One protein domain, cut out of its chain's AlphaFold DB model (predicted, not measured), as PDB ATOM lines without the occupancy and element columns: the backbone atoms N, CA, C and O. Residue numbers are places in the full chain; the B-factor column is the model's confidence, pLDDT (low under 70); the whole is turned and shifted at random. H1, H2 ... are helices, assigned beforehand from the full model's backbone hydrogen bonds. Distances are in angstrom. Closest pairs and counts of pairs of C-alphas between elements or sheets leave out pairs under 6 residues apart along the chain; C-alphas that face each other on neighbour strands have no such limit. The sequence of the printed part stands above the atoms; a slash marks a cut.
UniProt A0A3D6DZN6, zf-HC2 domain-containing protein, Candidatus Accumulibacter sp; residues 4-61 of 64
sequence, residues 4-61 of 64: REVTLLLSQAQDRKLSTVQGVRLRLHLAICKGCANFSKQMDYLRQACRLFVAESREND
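Overview. This is residues 4 to 61 of the 64 residues of the protein "zf-HC2 domain-containing protein" of Candidatus Accumulibacter sp (UniProt A0A3D6DZN6). A long helix, H3, has a small three-helix head at its first half, where H1 runs side by side with it and H2 makes a corner with its start; residues 48 to 61 stick out as an arm. The printed part has 58 residues with three named helices, H1, H2, H3 in chain order, and is all helix. It is loose, with a radius of gyration of the C-alphas of 13.9 A, spanning 44 by 23 by 15 A.

Along the chain. H3, residues 34 to 59, is 37.8 A long and ends at C-alpha 59 (6.174, 33.279, 12.234). H1, residues 4 to 15, begins at C-alpha 4 (42.092, 43.055, 21.895). H2 is residues 20 to 32.

Arrangement. H3, with residues 36 to 47 alone, touches H1, the C-alphas of Leu 10 and Ser 40 being closest at 6.4 A; they run the same way at a shallow tilt of 21 degrees. H2 and H3 touch only at the corner, closest at the C-alphas of Leu 30 and Ala 37, 4.8 A, at a steep tilt of 62 degrees. H1 and H2 only just touch, with 3 pairs of C-alphas within 8 A, closest at Val 6 and Leu 26, 6.5 A. Every O i to N i+4 pair is within hydrogen-bond range in H3, 7 of 8 in H1 and 8 of 9 in H2.

Size, cuts and confidence. The C-alphas of Ile 32 and Asp 61 are farthest apart, 45.2 A. The printed part has no cut, and both links are tight. Residue 61 alone has pLDDT under 70.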
ATOM      1  N   ARG A   4      43.117  42.026  21.639       96.25
ATOM      2  CA  ARG A   4      42.092  43.055  21.895       96.25
ATOM      3  C   ARG A   4      41.630  43.758  20.616       96.25
ATOM      4  O   ARG A   4      40.443  43.997  20.435       96.25
ATOM      5  N   GLU A   5      42.559  44.092  19.723       95.44
ATOM      6  CA  GLU A   5      42.215  44.686  18.422       95.44
ATOM      7  C   GLU A   5      41.434  43.698  17.552       95.44
ATOM      8  O   GLU A   5      40.512  44.086  16.839       95.44
ATOM      9  N   VAL A   6      41.795  42.416  17.625       96.50
ATOM     10  CA  VAL A   6      41.145  41.339  16.874       96.50
ATOM     11  C   VAL A   6      39.727  41.094  17.360       96.50
ATOM     12  O   VAL A   6      38.823  41.020  16.534       96.50
ATOM     13  N   THR A   7      39.502  41.005  18.672       95.19
ATOM     14  CA  THR A   7      38.150  40.833  19.222       95.19
ATOM     15  C   THR A   7      37.266  42.042  18.917       95.19
ATOM     16  O   THR A   7      36.105  41.863  18.551       95.19
ATOM     17  N   LEU A   8      37.821  43.260  18.952       94.75
ATOM     18  CA  LEU A   8      37.111  44.467  18.526       94.75
ATOM     19  C   LEU A   8      36.748  44.426  17.032       94.75
ATOM     20  O   LEU A   8      35.609  44.712  16.670       94.75
ATOM     21  N   LEU A   9      37.689  44.041  16.162       95.81
ATOM     22  CA  LEU A   9      37.437  43.883  14.725       95.81
ATOM     23  C   LEU A   9      36.404  42.787  14.434       95.81
ATOM     24  O   LEU A   9      35.574  42.969  13.550       95.81
ATOM     25  N   LEU A  10      36.431  41.676  15.177       95.12
ATOM     26  CA  LEU A  10      35.442  40.600  15.070       95.12
ATOM     27  C   LEU A  10      34.042  41.077  15.449       95.12
ATOM     28  O   LEU A  10      33.096  40.774  14.730       95.12
ATOM     29  N   SER A  11      33.915  41.865  16.520       94.25
ATOM     30  CA  SER A  11      32.643  42.497  16.883       94.25
ATOM     31  C   SER A  11      32.171  43.441  15.778       94.25
ATOM     32  O   SER A  11      31.040  43.339  15.325       94.25
ATOM     33  N   GLN A  12      33.051  44.308  15.268       94.69
ATOM     34  CA  GLN A  12      32.705  45.226  14.179       94.69
ATOM     35  C   GLN A  12      32.299  44.495  12.897       94.69
ATOM     36  O   GLN A  12      31.436  44.987  12.179       94.69
ATOM     37  N   ALA A  13      32.888  43.332  12.609       93.56
ATOM     38  CA  ALA A  13      32.497  42.500  11.474       93.56
ATOM     39  C   ALA A  13      31.046  42.005  11.579       93.56
ATOM     40  O   ALA A  13      30.441  41.659  10.562       93.56
ATOM     41  N   GLN A  14      30.481  41.968  12.792       93.75
ATOM     42  CA  GLN A  14      29.081  41.619  12.974       93.75
ATOM     43  C   GLN A  14      28.155  42.751  12.504       93.75
ATOM     44  O   GLN A  14      27.153  42.476  11.842       93.75
ATOM     45  N   ASP A  15      28.526  44.006  12.725       92.88
ATOM     46  CA  ASP A  15      27.681  45.157  12.383       92.88
ATOM     47  C   ASP A  15      27.947  45.705  10.977       92.88
ATOM     48  O   ASP A  15      27.030  46.132  10.276       92.88
ATOM     49  N   ARG A  16      29.209  45.680  10.533       91.62
ATOM     50  CA  ARG A  16      29.642  46.253   9.254       91.62
ATOM     51  C   ARG A  16      30.583  45.330   8.495       91.62
ATOM     52  O   ARG A  16      31.312  44.524   9.064       91.62
ATOM     53  N   LYS A  17      30.648  45.520   7.177       90.19
ATOM     54  CA  LYS A  17      31.670  44.868   6.351       90.19
ATOM     55  C   LYS A  17      33.045  45.451   6.687       90.19
ATOM     56  O   LYS A  17      33.227  46.667   6.680       90.19
ATOM     57  N   LEU A  18      34.008  44.581   6.975       90.94
ATOM     58  CA  LEU A  18      35.408  44.973   7.137       90.94
ATOM     59  C   LEU A  18      36.042  45.290   5.779       90.94
ATOM     60  O   LEU A  18      35.628  44.754   4.750       90.94
ATOM     61  N   SER A  19      37.091  46.115   5.779       92.44
ATOM     62  CA  SER A  19      37.897  46.305   4.570       92.44
ATOM     63  C   SER A  19      38.672  45.029   4.225       92.44
ATOM     64  O   SER A  19      39.036  44.245   5.105       92.44
ATOM     65  N   THR A  20      38.986  44.828   2.942       90.94
ATOM     66  CA  THR A  20      39.720  43.641   2.466       90.94
ATOM     67  C   THR A  20      41.045  43.453   3.211       90.94
ATOM     68  O   THR A  20      41.387  42.341   3.612       90.94
ATOM     69  N   VAL A  21      41.757  44.550   3.494       92.69
ATOM     70  CA  VAL A  21      43.025  44.535   4.244       92.69
ATOM     71  C   VAL A  21      42.819  44.103   5.699       92.69
ATOM     72  O   VAL A  21      43.592  43.291   6.214       92.69
ATOM     73  N   GLN A  22      41.777  44.607   6.368       92.81
ATOM     74  CA  GLN A  22      41.436  44.189   7.733       92.81
ATOM     75  C   GLN A  22      41.056  42.707   7.777       92.81
ATOM     76  O   GLN A  22      41.517  41.993   8.666       92.81
ATOM     77  N   GLY A  23      40.293  42.233   6.789       91.12
ATOM     78  CA  GLY A  23      39.898  40.831   6.671       91.12
ATOM     79  C   GLY A  23      41.088  39.881   6.511       91.12
ATOM     80  O   GLY A  23      41.149  38.859   7.193       91.12
ATOM     81  N   VAL A  24      42.069  40.227   5.670       94.25
ATOM     82  CA  VAL A  24      43.288  39.414   5.497       94.25
ATOM     83  C   VAL A  24      44.105  39.358   6.791       94.25
ATOM     84  O   VAL A  24      44.478  38.271   7.233       94.25
ATOM     85  N   ARG A  25      44.338  40.508   7.439       93.62
ATOM     86  CA  ARG A  25      45.086  40.563   8.710       93.62
ATOM     87  C   ARG A  25      44.391  39.767   9.814       93.62
ATOM     88  O   ARG A  25      45.053  39.031  10.539       93.62
ATOM     89  N   LEU A  26      43.066  39.882   9.903       94.44
ATOM     90  CA  LEU A  26      42.248  39.129  10.845       94.44
ATOM     91  C   LEU A  26      42.412  37.619  10.628       94.44
ATOM     92  O   LEU A  26      42.768  36.915  11.569       94.44
ATOM     93  N   ARG A  27      42.238  37.126   9.393       93.75
ATOM     94  CA  ARG A  27      42.390  35.694   9.066       93.75
ATOM     95  C   ARG A  27      43.765  35.148   9.452       93.75
ATOM     96  O   ARG A  27      43.838  34.065  10.026       93.75
ATOM     97  N   LEU A  28      44.833  35.910   9.201       96.00
ATOM     98  CA  LEU A  28      46.188  35.522   9.599       96.00
ATOM     99  C   LEU A  28      46.311  35.364  11.124       96.00
ATOM    100  O   LEU A  28      46.887  34.389  11.596       96.00
ATOM    101  N   HIS A  29      45.743  36.287  11.904       96.81
ATOM    102  CA  HIS A  29      45.785  36.184  13.362       96.81
ATOM    103  C   HIS A  29      44.955  35.008  13.895       96.81
ATOM    104  O   HIS A  29      45.382  34.325  14.825       96.81
ATOM    105  N   LEU A  30      43.791  34.732  13.302       96.75
ATOM    106  CA  LEU A  30      42.969  33.580  13.692       96.75
ATOM    107  C   LEU A  30      43.671  32.244  13.409       96.75
ATOM    108  O   LEU A  30      43.455  31.287  14.147       96.75
ATOM    109  N   ALA A  31      44.543  32.180  12.399       96.88
ATOM    110  CA  ALA A  31      45.324  30.978  12.110       96.88
ATOM    111  C   ALA A  31      46.353  30.648  13.212       96.88
ATOM    112  O   ALA A  31      46.649  29.478  13.439       96.88
ATOM    113  N   ILE A  32      46.874  31.660  13.917       97.25
ATOM    114  CA  ILE A  32      47.905  31.484  14.956       97.25
ATOM    115  C   ILE A  32      47.336  31.490  16.380       97.25
ATOM    116  O   ILE A  32      47.906  30.878  17.281       97.25
ATOM    117  N   CYS A  33      46.208  32.170  16.608       97.62
ATOM    118  CA  CYS A  33      45.628  32.339  17.935       97.62
ATOM    119  C   CYS A  33      44.314  31.564  18.070       97.62
ATOM    120  O   CYS A  33      43.244  32.029  17.669       97.62
ATOM    121  N   LYS A  34      44.383  30.405  18.736       97.00
ATOM    122  CA  LYS A  34      43.208  29.564  19.028       97.00
ATOM    123  C   LYS A  34      42.133  30.299  19.838       97.00
ATOM    124  O   LYS A  34      40.950  30.069  19.611       97.00
ATOM    125  N   GLY A  35      42.528  31.193  20.751       97.38
ATOM    126  CA  GLY A  35      41.593  31.972  21.569       97.38
ATOM    127  C   GLY A  35      40.716  32.894  20.721       97.38
ATOM    128  O   GLY A  35      39.490  32.821  20.784       97.38
ATOM    129  N   CYS A  36      41.340  33.689  19.850       97.38
ATOM    130  CA  CYS A  36      40.623  34.559  18.920       97.38
ATOM    131  C   CYS A  36      39.801  33.754  17.900       97.38
ATOM    132  O   CYS A  36      38.676  34.139  17.584       97.38
ATOM    133  N   ALA A  37      40.316  32.614  17.421       97.06
ATOM    134  CA  ALA A  37      39.570  31.719  16.535       97.06
ATOM    135  C   ALA A  37      38.300  31.164  17.199       97.06
ATOM    136  O   ALA A  37      37.244  31.118  16.570       97.06
ATOM    137  N   ASN A  38      38.377  30.778  18.475       97.50
ATOM    138  CA  ASN A  38      37.214  30.320  19.229       97.50
ATOM    139  C   ASN A  38      36.208  31.453  19.464       97.50
ATOM    140  O   ASN A  38      35.012  31.261  19.270       97.50
ATOM    141  N   PHE A  39      36.689  32.646  19.820       96.44
ATOM    142  CA  PHE A  39      35.833  33.820  19.990       96.44
ATOM    143  C   PHE A  39      35.070  34.169  18.703       96.44
ATOM    144  O   PHE A  39      33.869  34.419  18.757       96.44
ATOM    145  N   SER A  40      35.726  34.099  17.538       96.19
ATOM    146  CA  SER A  40      35.059  34.288  16.239       96.19
ATOM    147  C   SER A  40      33.880  33.328  16.060       96.19
ATOM    148  O   SER A  40      32.787  33.763  15.713       96.19
ATOM    149  N   LYS A  41      34.074  32.036  16.359       96.25
ATOM    150  CA  LYS A  41      33.008  31.026  16.263       96.25
ATOM    151  C   LYS A  41      31.850  31.309  17.222       96.25
ATOM    152  O   LYS A  41      30.699  31.124  16.846       96.25
ATOM    153  N   GLN A  42      32.143  31.769  18.443       96.56
ATOM    154  CA  GLN A  42      31.111  32.141  19.417       96.56
ATOM    155  C   GLN A  42      30.258  33.313  18.923       96.56
ATOM    156  O   GLN A  42      29.036  33.271  19.043       96.56
ATOM    157  N   MET A  43      30.878  34.335  18.328       95.69
ATOM    158  CA  MET A  43      30.142  35.465  17.749       95.69
ATOM    159  C   MET A  43      29.225  35.018  16.607       95.69
ATOM    160  O   MET A  43      28.058  35.408  16.571       95.69
ATOM    161  N   ASP A  44      29.712  34.147  15.722       94.56
ATOM    162  CA  ASP A  44      28.906  33.622  14.617       94.56
ATOM    163  C   ASP A  44      27.749  32.738  15.105       94.56
ATOM    164  O   ASP A  44      26.662  32.774  14.523       94.56
ATOM    165  N   TYR A  45      27.957  31.972  16.181       96.19
ATOM    166  CA  TYR A  45      26.906  31.190  16.832       96.19
ATOM    167  C   TYR A  45      25.807  32.091  17.405       96.19
ATOM    168  O   TYR A  45      24.633  31.910  17.080       96.19
ATOM    169  N   LEU A  46      26.181  33.106  18.191       94.94
ATOM    170  CA  LEU A  46      25.220  34.061  18.752       94.94
ATOM    171  C   LEU A  46      24.438  34.776  17.650       94.94
ATOM    172  O   LEU A  46      23.220  34.920  17.748       94.94
ATOM    173  N   ARG A  47      25.107  35.168  16.558       94.25
ATOM    174  CA  ARG A  47      24.435  35.819  15.431       94.25
ATOM    175  C   ARG A  47      23.383  34.918  14.788       94.25
ATOM    176  O   ARG A  47      22.311  35.398  14.419       94.25
ATOM    177  N   GLN A  48      23.695  33.638  14.608       95.12
ATOM    178  CA  GLN A  48      22.758  32.667  14.048       95.12
ATOM    179  C   GLN A  48      21.568  32.451  14.979       95.12
ATOM    180  O   GLN A  48      20.434  32.545  14.518       95.12
ATOM    181  N   ALA A  49      21.813  32.270  16.279       95.25
ATOM    182  CA  ALA A  49      20.752  32.142  17.272       95.25
ATOM    183  C   ALA A  49      19.810  33.358  17.246       95.25
ATOM    184  O   ALA A  49      18.605  33.190  17.092       95.25
ATOM    185  N   CYS A  50      20.343  34.585  17.280       94.19
ATOM    186  CA  CYS A  50      19.525  35.800  17.199       94.19
ATOM    187  C   CYS A  50      18.696  35.878  15.907       94.19
ATOM    188  O   CYS A  50      17.546  36.309  15.938       94.19
ATOM    189  N   ARG A  51      19.254  35.462  14.761       92.94
ATOM    190  CA  ARG A  51      18.511  35.428  13.490       92.94
ATOM    191  C   ARG A  51      17.363  34.422  13.525       92.94
ATOM    192  O   ARG A  51      16.302  34.736  13.000       92.94
ATOM    193  N   LEU A  52      17.578  33.255  14.133       93.75
ATOM    194  CA  LEU A  52      16.536  32.244  14.310       93.75
ATOM    195  C   LEU A  52      15.429  32.755  15.232       93.75
ATOM    196  O   LEU A  52      14.273  32.705  14.839       93.75
ATOM    197  N   PHE A  53      15.777  33.351  16.377       93.38
ATOM    198  CA  PHE A  53      14.792  33.947  17.287       93.38
ATOM    199  C   PHE A  53      13.931  35.016  16.607       93.38
ATOM    200  O   PHE A  53      12.716  35.041  16.793       93.38
ATOM    201  N   VAL A  54      14.534  35.894  15.799       92.19
ATOM    202  CA  VAL A  54      13.781  36.911  15.045       92.19
ATOM    203  C   VAL A  54      12.900  36.276  13.966       92.19
ATOM    204  O   VAL A  54      11.803  36.770  13.728       92.19
ATOM    205  N   ALA A  55      13.353  35.210  13.304       89.62
ATOM    206  CA  ALA A  55      12.548  34.502  12.311       89.62
ATOM    207  C   ALA A  55      11.339  33.807  12.960       89.62
ATOM    208  O   ALA A  55      10.215  34.016  12.516       89.62
ATOM    209  N   GLU A  56      11.561  33.080  14.056       86.69
ATOM    210  CA  GLU A  56      10.512  32.413  14.833       86.69
ATOM    211  C   GLU A  56       9.501  33.418  15.404       86.69
ATOM    212  O   GLU A  56       8.297  33.218  15.280       86.69
ATOM    213  N   SER A  57       9.969  34.551  15.944       84.19
ATOM    214  CA  SER A  57       9.079  35.604  16.463       84.19
ATOM    215  C   SER A  57       8.176  36.207  15.383       84.19
ATOM    216  O   SER A  57       7.104  36.696  15.708       84.19
ATOM    217  N   ARG A  58       8.600  36.199  14.110       78.06
ATOM    218  CA  ARG A  58       7.786  36.688  12.984       78.06
ATOM    219  C   ARG A  58       6.768  35.658  12.505       78.06
ATOM    220  O   ARG A  58       5.724  36.053  12.011       78.06
ATOM    221  N   GLU A  59       7.083  34.371  12.607       76.81
ATOM    222  CA  GLU A  59       6.174  33.279  12.234       76.81
ATOM    223  C   GLU A  59       5.076  33.067  13.286       76.81
ATOM    224  O   GLU A  59       3.938  32.768  12.943       76.81
ATOM    225  N   ASN A  60       5.401  33.286  14.562       71.56
ATOM    226  CA  ASN A  60       4.459  33.197  15.680       71.56
ATOM    227  C   ASN A  60       3.675  34.498  15.947       71.56
ATOM    228  O   ASN A  60       2.988  34.589  16.966       71.56
ATOM    229  N   ASP A  61       3.773  35.505  15.073       65.56
ATOM    230  CA  ASP A  61       3.007  36.748  15.184       65.56
ATOM    231  C   ASP A  61       1.659  36.602  14.447       65.56
ATOM    232  O   ASP A  61       1.643  36.578  13.216       65.56
TER     233      ASP A  61